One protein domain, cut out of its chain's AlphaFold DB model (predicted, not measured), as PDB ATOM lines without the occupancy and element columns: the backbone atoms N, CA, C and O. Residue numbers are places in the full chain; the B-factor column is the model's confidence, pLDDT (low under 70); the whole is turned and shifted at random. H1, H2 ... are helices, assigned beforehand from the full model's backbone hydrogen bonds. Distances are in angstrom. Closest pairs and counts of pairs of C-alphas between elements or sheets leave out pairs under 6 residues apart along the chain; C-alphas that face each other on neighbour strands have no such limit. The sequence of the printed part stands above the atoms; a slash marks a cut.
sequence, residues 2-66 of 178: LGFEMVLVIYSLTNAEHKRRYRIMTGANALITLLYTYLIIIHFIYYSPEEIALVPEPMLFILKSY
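This is residues 2 to 66 of the 178 residues of an uncharacterized protein of Paenibacillus sp. FSL R5-0490 (UniProt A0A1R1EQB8). One long helix, H2, makes the length of a rod; the shorter H1 folds back loosely beside its first part, and the small helices H3 and H4 gather at its far end. The printed part has 65 residues with four named helices, H1 to H4 in order, and no named strand. It is all helix and extended, with a radius of gyration of the C-alphas of 17.4 A and spans of 47 by 21 by 17 A.

H1, residues 4 to 13, and H2, residues 18 to 46, are close but not clearly touching, C-alphas 11 and 21 being closest at 7.4 A; they run opposite ways at a shallow tilt of 25 degrees. H3, residues 49 to 52, is close to H2 but not clearly touching, C-alphas 43 and 52 being closest at 7.7 A. H4, residues 58 to 65, only just touches residues 43 to 46 of H2, with 3 pairs of C-alphas within 8 A, 43 and 58 closest at 7.2 A. Every O i to N i+4 pair is within hydrogen-bond range in H2 and H4, and 4 of 6 in H1; H3 is too short for one.

H1 begins at C-alpha 4 (-1.918, 24.439, 14.893); H2 measures 42.5 A; H4 ends at C-alpha 65 (-8.491, 56.966, 22.711).

The printed part has no cut, its three links are tight, and no printed residue is under pLDDT 70.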
ATOM      1  N   LEU A   2      -3.779  30.451  12.657       71.38
ATOM      2  CA  LEU A   2      -2.657  29.760  12.020       71.38
ATOM      3  C   LEU A   2      -1.719  29.258  13.129       71.38
ATOM      4  O   LEU A   2      -1.654  29.892  14.185       71.38
ATOM      5  N   GLY A   3      -1.021  28.141  12.919       77.19
ATOM      6  CA  GLY A   3      -0.030  27.621  13.868       77.19
ATOM      7  C   GLY A   3      -0.392  26.334  14.597       77.19
ATOM      8  O   GLY A   3       0.448  25.789  15.311       77.19
ATOM      9  N   PHE A   4      -1.587  25.780  14.391       79.00
ATOM     10  CA  PHE A   4      -1.918  24.439  14.893       79.00
ATOM     11  C   PHE A   4      -1.084  23.349  14.209       79.00
ATOM     12  O   PHE A   4      -0.767  22.330  14.810       79.00
ATOM     13  N   GLU A   5      -0.654  23.561  12.973       78.44
ATOM     14  CA  GLU A   5       0.271  22.670  12.275       78.44
ATOM     15  C   GLU A   5       1.627  22.548  12.997       78.44
ATOM     16  O   GLU A   5       2.260  21.489  12.981       78.44
ATOM     17  N   MET A   6       2.046  23.592  13.722       82.44
ATOM     18  CA  MET A   6       3.306  23.599  14.474       82.44
ATOM     19  C   MET A   6       3.279  22.620  15.639       82.44
ATOM     20  O   MET A   6       4.322  22.079  16.008       82.44
ATOM     21  N   VAL A   7       2.097  22.332  16.187       84.12
ATOM     22  CA  VAL A   7       1.915  21.311  17.221       84.12
ATOM     23  C   VAL A   7       2.411  19.953  16.725       84.12
ATOM     24  O   VAL A   7       3.112  19.274  17.470       84.12
ATOM     25  N   LEU A   8       2.139  19.577  15.472       80.00
ATOM     26  CA  LEU A   8       2.591  18.301  14.902       80.00
ATOM     27  C   LEU A   8       4.120  18.250  14.783       80.00
ATOM     28  O   LEU A   8       4.757  17.248  15.122       80.00
ATOM     29  N   VAL A   9       4.721  19.362  14.358       81.44
ATOM     30  CA  VAL A   9       6.176  19.487  14.226       81.44
ATOM     31  C   VAL A   9       6.846  19.420  15.599       81.44
ATOM     32  O   VAL A   9       7.727  18.584  15.810       81.44
ATOM     33  N   ILE A  10       6.396  20.235  16.557       84.25
ATOM     34  CA  ILE A  10       6.912  20.286  17.934       84.25
ATOM     35  C   ILE A  10       6.726  18.939  18.633       84.25
ATOM     36  O   ILE A  10       7.631  18.463  19.328       84.25
ATOM     37  N   TYR A  11       5.587  18.286  18.412       83.38
ATOM     38  CA  TYR A  11       5.324  16.960  18.945       83.38
ATOM     39  C   TYR A  11       6.362  15.949  18.454       83.38
ATOM     40  O   TYR A  11       6.850  15.162  19.251       83.38
ATOM     41  N   SER A  12       6.788  15.999  17.189       81.38
ATOM     42  CA  SER A  12       7.826  15.089  16.673       81.38
ATOM     43  C   SER A  12       9.250  15.387  17.171       81.38
ATOM     44  O   SER A  12      10.130  14.534  17.053       81.38
ATOM     45  N   LEU A  13       9.494  16.596  17.685       80.50
ATOM     46  CA  LEU A  13      10.827  17.089  18.056       80.50
ATOM     47  C   LEU A  13      11.102  17.070  19.561       80.50
ATOM     48  O   LEU A  13      12.248  17.242  19.973       80.50
ATOM     49  N   THR A  14      10.066  16.918  20.379       83.25
ATOM     50  CA  THR A  14      10.185  16.856  21.837       83.25
ATOM     51  C   THR A  14      10.391  15.412  22.294       83.25
ATOM     52  O   THR A  14       9.881  14.486  21.671       83.25
ATOM     53  N   ASN A  15      11.119  15.220  23.401       82.25
ATOM     54  CA  ASN A  15      11.347  13.912  24.041       82.25
ATOM     55  C   ASN A  15      10.510  13.716  25.321       82.25
ATOM     56  O   ASN A  15      10.705  12.754  26.051       82.25
ATOM     57  N   ALA A  16       9.570  14.620  25.614       82.50
ATOM     58  CA  ALA A  16       8.742  14.546  26.818       82.50
ATOM     59  C   ALA A  16       7.789  13.334  26.806       82.50
ATOM     60  O   ALA A  16       7.446  12.815  25.750       82.50
ATOM     61  N   GLU A  17       7.287  12.917  27.961       88.06
ATOM     62  CA  GLU A  17       6.234  11.901  28.035       88.06
ATOM     63  C   GLU A  17       4.949  12.366  27.316       88.06
ATOM     64  O   GLU A  17       4.594  13.549  27.374       88.06
ATOM     65  N   HIS A  18       4.220  11.449  26.670       84.94
ATOM     66  CA  HIS A  18       2.982  11.747  25.938       84.94
ATOM     67  C   HIS A  18       1.953  12.515  26.781       84.94
ATOM     68  O   HIS A  18       1.428  13.537  26.333       84.94
ATOM     69  N   LYS A  19       1.723  12.086  28.031       86.06
ATOM     70  CA  LYS A  19       0.781  12.736  28.957       86.06
ATOM     71  C   LYS A  19       1.184  14.179  29.264       86.06
ATOM     72  O   LYS A  19       0.341  15.076  29.286       86.06
ATOM     73  N   ARG A  20       2.487  14.422  29.447       88.06
ATOM     74  CA  ARG A  20       3.033  15.762  29.695       88.06
ATOM     75  C   ARG A  20       2.893  16.664  28.471       88.06
ATOM     76  O   ARG A  20       2.496  17.814  28.635       88.06
ATOM     77  N   ARG A  21       3.168  16.157  27.261       86.00
ATOM     78  CA  ARG A  21       2.980  16.919  26.011       86.00
ATOM     79  C   ARG A  21       1.534  17.369  25.861       86.00
ATOM     80  O   ARG A  21       1.292  18.561  25.720       86.00
ATOM     81  N   TYR A  22       0.591  16.433  25.983       86.88
ATOM     82  CA  TYR A  22      -0.834  16.732  25.862       86.88
ATOM     83  C   TYR A  22      -1.281  17.788  26.877       86.88
ATOM     84  O   TYR A  22      -1.888  18.784  26.500       86.88
ATOM     85  N   ARG A  23      -0.896  17.641  28.153       90.31
ATOM     86  CA  ARG A  23      -1.235  18.620  29.196       90.31
ATOM     87  C   ARG A  23      -0.709  20.023  28.878       90.31
ATOM     88  O   ARG A  23      -1.449  20.988  29.035       90.31
ATOM     89  N   ILE A  24       0.547  20.137  28.440       90.69
ATOM     90  CA  ILE A  24       1.153  21.431  28.090       90.69
ATOM     91  C   ILE A  24       0.437  22.048  26.886       90.69
ATOM     92  O   ILE A  24       0.099  23.226  26.913       90.69
ATOM     93  N   MET A  25       0.176  21.256  25.846       89.12
ATOM     94  CA  MET A  25      -0.453  21.736  24.614       89.12
ATOM     95  C   MET A  25      -1.894  22.183  24.859       89.12
ATOM     96  O   MET A  25      -2.276  23.266  24.422       89.12
ATOM     97  N   THR A  26      -2.680  21.405  25.602       90.94
ATOM     98  CA  THR A  26      -4.050  21.778  25.970       90.94
ATOM     99  C   THR A  26      -4.065  23.007  26.875       90.94
ATOM    100  O   THR A  26      -4.851  23.919  26.637       90.94
ATOM    101  N   GLY A  27      -3.163  23.083  27.861       93.94
ATOM    102  CA  GLY A  27      -3.050  24.248  28.742       93.94
ATOM    103  C   GLY A  27      -2.682  25.530  27.992       93.94
ATOM    104  O   GLY A  27      -3.295  26.569  28.222       93.94
ATOM    105  N   ALA A  28      -1.740  25.452  27.049       91.31
ATOM    106  CA  ALA A  28      -1.359  26.586  26.210       91.31
ATOM    107  C   ALA A  28      -2.521  27.065  25.324       91.31
ATOM    108  O   ALA A  28      -2.770  28.266  25.242       91.31
ATOM    109  N   ASN A  29      -3.262  26.140  24.703       90.81
ATOM    110  CA  ASN A  29      -4.425  26.492  23.886       90.81
ATOM    111  C   ASN A  29      -5.546  27.104  24.731       90.81
ATOM    112  O   ASN A  29      -6.062  28.154  24.367       90.81
ATOM    113  N   ALA A  30      -5.867  26.514  25.886       94.19
ATOM    114  CA  ALA A  30      -6.865  27.062  26.800       94.19
ATOM    115  C   ALA A  30      -6.510  28.489  27.243       94.19
ATOM    116  O   ALA A  30      -7.370  29.366  27.219       94.19
ATOM    117  N   LEU A  31      -5.242  28.745  27.583       95.12
ATOM    118  CA  LEU A  31      -4.778  30.080  27.957       95.12
ATOM    119  C   LEU A  31      -4.966  31.095  26.819       95.12
ATOM    120  O   LEU A  31      -5.486  32.183  27.057       95.12
ATOM    121  N   ILE A  32      -4.578  30.742  25.588       91.62
ATOM    122  CA  ILE A  32      -4.740  31.634  24.428       91.62
ATOM    123  C   ILE A  32      -6.220  31.866  24.112       91.62
ATOM    124  O   ILE A  32      -6.616  33.001  23.860       91.62
ATOM    125  N   THR A  33      -7.055  30.828  24.164       93.19
ATOM    126  CA  THR A  33      -8.502  30.962  23.952       93.19
ATOM    127  C   THR A  33      -9.133  31.889  24.988       93.19
ATOM    128  O   THR A  33      -9.921  32.758  24.617       93.19
ATOM    129  N   LEU A  34      -8.767  31.758  26.266       96.31
ATOM    130  CA  LEU A  34      -9.248  32.646  27.327       96.31
ATOM    131  C   LEU A  34      -8.797  34.090  27.103       96.31
ATOM    132  O   LEU A  34      -9.616  35.002  27.192       96.31
ATOM    133  N   LEU A  35      -7.527  34.298  26.745       93.19
ATOM    134  CA  LEU A  35      -7.002  35.623  26.425       93.19
ATOM    135  C   LEU A  35      -7.766  36.262  25.257       93.19
ATOM    136  O   LEU A  35      -8.178  37.413  25.351       93.19
ATOM    137  N   TYR A  36      -7.994  35.527  24.169       91.69
ATOM    138  CA  TYR A  36      -8.733  36.046  23.014       91.69
ATOM    139  C   TYR A  36     -10.201  36.308  23.328       91.69
ATOM    140  O   TYR A  36     -10.743  37.311  22.878       91.69
ATOM    141  N   THR A  37     -10.825  35.460  24.144       95.50
ATOM    142  CA  THR A  37     -12.196  35.686  24.613       95.50
ATOM    143  C   THR A  37     -12.278  36.982  25.415       95.50
ATOM    144  O   THR A  37     -13.141  37.813  25.152       95.50
ATOM    145  N   TYR A  38     -11.336  37.200  26.335       94.06
ATOM    146  CA  TYR A  38     -11.236  38.440  27.099       94.06
ATOM    147  C   TYR A  38     -11.069  39.668  26.194       94.06
ATOM    148  O   TYR A  38     -11.785  40.653  26.359       94.06
ATOM    149  N   LEU A  39     -10.186  39.598  25.192       91.69
ATOM    150  CA  LEU A  39     -10.013  40.687  24.229       91.69
ATOM    151  C   LEU A  39     -11.301  40.959  23.444       91.69
ATOM    152  O   LEU A  39     -11.683  42.112  23.295       91.69
ATOM    153  N   ILE A  40     -11.998  39.929  22.962       92.25
ATOM    154  CA  ILE A  40     -13.270  40.088  22.237       92.25
ATOM    155  C   ILE A  40     -14.329  40.764  23.119       92.25
ATOM    156  O   ILE A  40     -15.022  41.663  22.651       92.25
ATOM    157  N   ILE A  41     -14.418  40.390  24.399       94.00
ATOM    158  CA  ILE A  41     -15.333  41.036  25.352       94.00
ATOM    159  C   ILE A  41     -15.022  42.533  25.476       94.00
ATOM    160  O   ILE A  41     -15.945  43.339  25.409       94.00
ATOM    161  N   ILE A  42     -13.745  42.922  25.590       92.12
ATOM    162  CA  ILE A  42     -13.350  44.343  25.626       92.12
ATOM    163  C   ILE A  42     -13.850  45.083  24.381       92.12
ATOM    164  O   ILE A  42     -14.403  46.173  24.502       92.12
ATOM    165  N   HIS A  43     -13.687  44.495  23.194       90.38
ATOM    166  CA  HIS A  43     -14.138  45.129  21.956       90.38
ATOM    167  C   HIS A  43     -15.647  45.358  21.932       90.38
ATOM    168  O   HIS A  43     -16.075  46.440  21.549       90.38
ATOM    169  N   PHE A  44     -16.443  44.377  22.366       90.94
ATOM    170  CA  PHE A  44     -17.901  44.514  22.413       90.94
ATOM    171  C   PHE A  44     -18.397  45.480  23.490       90.94
ATOM    172  O   PHE A  44     -19.510  45.982  23.383       90.94
ATOM    173  N   ILE A  45     -17.596  45.745  24.524       92.00
ATOM    174  CA  ILE A  45     -17.899  46.794  25.506       92.00
ATOM    175  C   ILE A  45     -17.628  48.183  24.913       92.00
ATOM    176  O   ILE A  45     -18.339  49.129  25.238       92.00
ATOM    177  N   TYR A  46     -16.595  48.317  24.074       89.38
ATOM    178  CA  TYR A  46     -16.145  49.618  23.572       89.38
ATOM    179  C   TYR A  46     -16.835  50.061  22.277       89.38
ATOM    180  O   TYR A  46     -17.058  51.253  22.086       89.38
ATOM    181  N   TYR A  47     -17.156  49.120  21.388       89.50
ATOM    182  CA  TYR A  47     -17.729  49.394  20.073       89.50
ATOM    183  C   TYR A  47     -19.109  48.758  19.927       89.50
ATOM    184  O   TYR A  47     -19.320  47.614  20.339       89.50
ATOM    185  N   SER A  48     -20.028  49.455  19.259       89.81
ATOM    186  CA  SER A  48     -21.264  48.835  18.779       89.81
ATOM    187  C   SER A  48     -20.991  47.837  17.632       89.81
ATOM    188  O   SER A  48     -19.941  47.902  16.980       89.81
ATOM    189  N   PRO A  49     -21.927  46.908  17.340       85.88
ATOM    190  CA  PRO A  49     -21.765  45.931  16.256       85.88
ATOM    191  C   PRO A  49     -21.556  46.551  14.867       85.88
ATOM    192  O   PRO A  49     -20.926  45.935  14.009       85.88
ATOM    193  N   GLU A  50     -22.079  47.754  14.639       89.31
ATOM    194  CA  GLU A  50     -21.943  48.480  13.373       89.31
ATOM    195  C   GLU A  50     -20.591  49.197  13.289       89.31
ATOM    196  O   GLU A  50     -19.932  49.175  12.251       89.31
ATOM    197  N   GLU A  51     -20.129  49.772  14.403       86.50
ATOM    198  CA  GLU A  51     -18.850  50.482  14.469       86.50
ATOM    199  C   GLU A  51     -17.662  49.531  14.337       86.50
ATOM    200  O   GLU A  51     -16.740  49.819  13.577       86.50
ATOM    201  N   ILE A  52     -17.680  48.375  15.014       87.06
ATOM    202  CA  ILE A  52     -16.538  47.444  15.013       87.06
ATOM    203  C   ILE A  52     -16.187  46.939  13.605       87.06
ATOM    204  O   ILE A  52     -15.023  46.659  13.328       87.06
ATOM    205  N   ALA A  53     -17.170  46.860  12.701       85.25
ATOM    206  CA  ALA A  53     -16.960  46.461  11.311       85.25
ATOM    207  C   ALA A  53     -16.241  47.536  10.478       85.25
ATOM    208  O   ALA A  53     -15.621  47.220   9.464       85.25
ATOM    209  N   LEU A  54     -16.323  48.799  10.901       86.69
ATOM    210  CA  LEU A  54     -15.729  49.948  10.221       86.69
ATOM    211  C   LEU A  54     -14.374  50.351  10.814       86.69
ATOM    212  O   LEU A  54     -13.641  51.100  10.169       86.69
ATOM    213  N   VAL A  55     -14.029  49.875  12.018       85.12
ATOM    214  CA  VAL A  55     -12.757  50.199  12.675       85.12
ATOM    215  C   VAL A  55     -11.651  49.234  12.228       85.12
ATOM    216  O   VAL A  55     -11.644  48.071  12.643       85.12
ATOM    217  N   PRO A  56     -10.660  49.691  11.438       78.88
ATOM    218  CA  PRO A  56      -9.476  48.888  11.167       78.88
ATOM    219  C   PRO A  56      -8.646  48.751  12.450       78.88
ATOM    220  O   PRO A  56      -8.413  49.737  13.136       78.88
ATOM    221  N   GLU A  57      -8.163  47.550  12.769       84.06
ATOM    222  CA  GLU A  57      -7.311  47.296  13.951       84.06
ATOM    223  C   GLU A  57      -7.914  47.807  15.284       84.06
ATOM    224  O   GLU A  57      -7.356  48.690  15.949       84.06
ATOM    225  N   PRO A  58      -9.055  47.250  15.725       86.62
ATOM    226  CA  PRO A  58      -9.900  47.862  16.749       86.62
ATOM    227  C   PRO A  58      -9.227  47.992  18.127       86.62
ATOM    228  O   PRO A  58      -9.468  48.982  18.820       86.62
ATOM    229  N   MET A  59      -8.307  47.088  18.491       86.38
ATOM    230  CA  MET A  59      -7.482  47.214  19.704       86.38
ATOM    231  C   MET A  59      -6.640  48.497  19.715       86.38
ATOM    232  O   MET A  59      -6.533  49.159  20.746       86.38
ATOM    233  N   LEU A  60      -6.015  48.846  18.585       86.75
ATOM    234  CA  LEU A  60      -5.134  50.013  18.507       86.75
ATOM    235  C   LEU A  60      -5.929  51.311  18.636       86.75
ATOM    236  O   LEU A  60      -5.454  52.258  19.261       86.75
ATOM    237  N   PHE A  61      -7.148  51.341  18.098       87.12
ATOM    238  CA  PHE A  61      -8.043  52.487  18.232       87.12
ATOM    239  C   PHE A  61      -8.519  52.698  19.673       87.12
ATOM    240  O   PHE A  61      -8.516  53.843  20.123       87.12
ATOM    241  N   ILE A  62      -8.819  51.622  20.418       87.38
ATOM    242  CA  ILE A  62      -9.114  51.726  21.859       87.38
ATOM    243  C   ILE A  62      -7.907  52.326  22.575       87.38
ATOM    244  O   ILE A  62      -8.036  53.257  23.354       87.38
ATOM    245  N   LEU A  63      -6.697  51.833  22.308       84.06
ATOM    246  CA  LEU A  63      -5.509  52.352  22.985       84.06
ATOM    247  C   LEU A  63      -5.258  53.825  22.657       84.06
ATOM    248  O   LEU A  63      -4.937  54.594  23.557       84.06
ATOM    249  N   LYS A  64      -5.475  54.228  21.403       80.31
ATOM    250  CA  LYS A  64      -5.333  55.615  20.957       80.31
ATOM    251  C   LYS A  64      -6.321  56.571  21.635       80.31
ATOM    252  O   LYS A  64      -5.984  57.739  21.804       80.31
ATOM    253  N   SER A  65      -7.518  56.116  22.010       76.38
ATOM    254  CA  SER A  65      -8.491  56.966  22.711       76.38
ATOM    255  C   SER A  65      -8.143  57.189  24.189       76.38
ATOM    256  O   SER A  65      -8.582  58.180  24.774       76.38
ATOM    257  N   TYR A  66      -7.311  56.332  24.792       74.12
ATOM    258  CA  TYR A  66      -6.780  56.532  26.141       74.12
ATOM    259  C   TYR A  66      -5.478  57.346  26.108       74.12
ATOM    260  O   TYR A  66      -4.395  56.798  25.900       74.12
TER     261      TYR A  66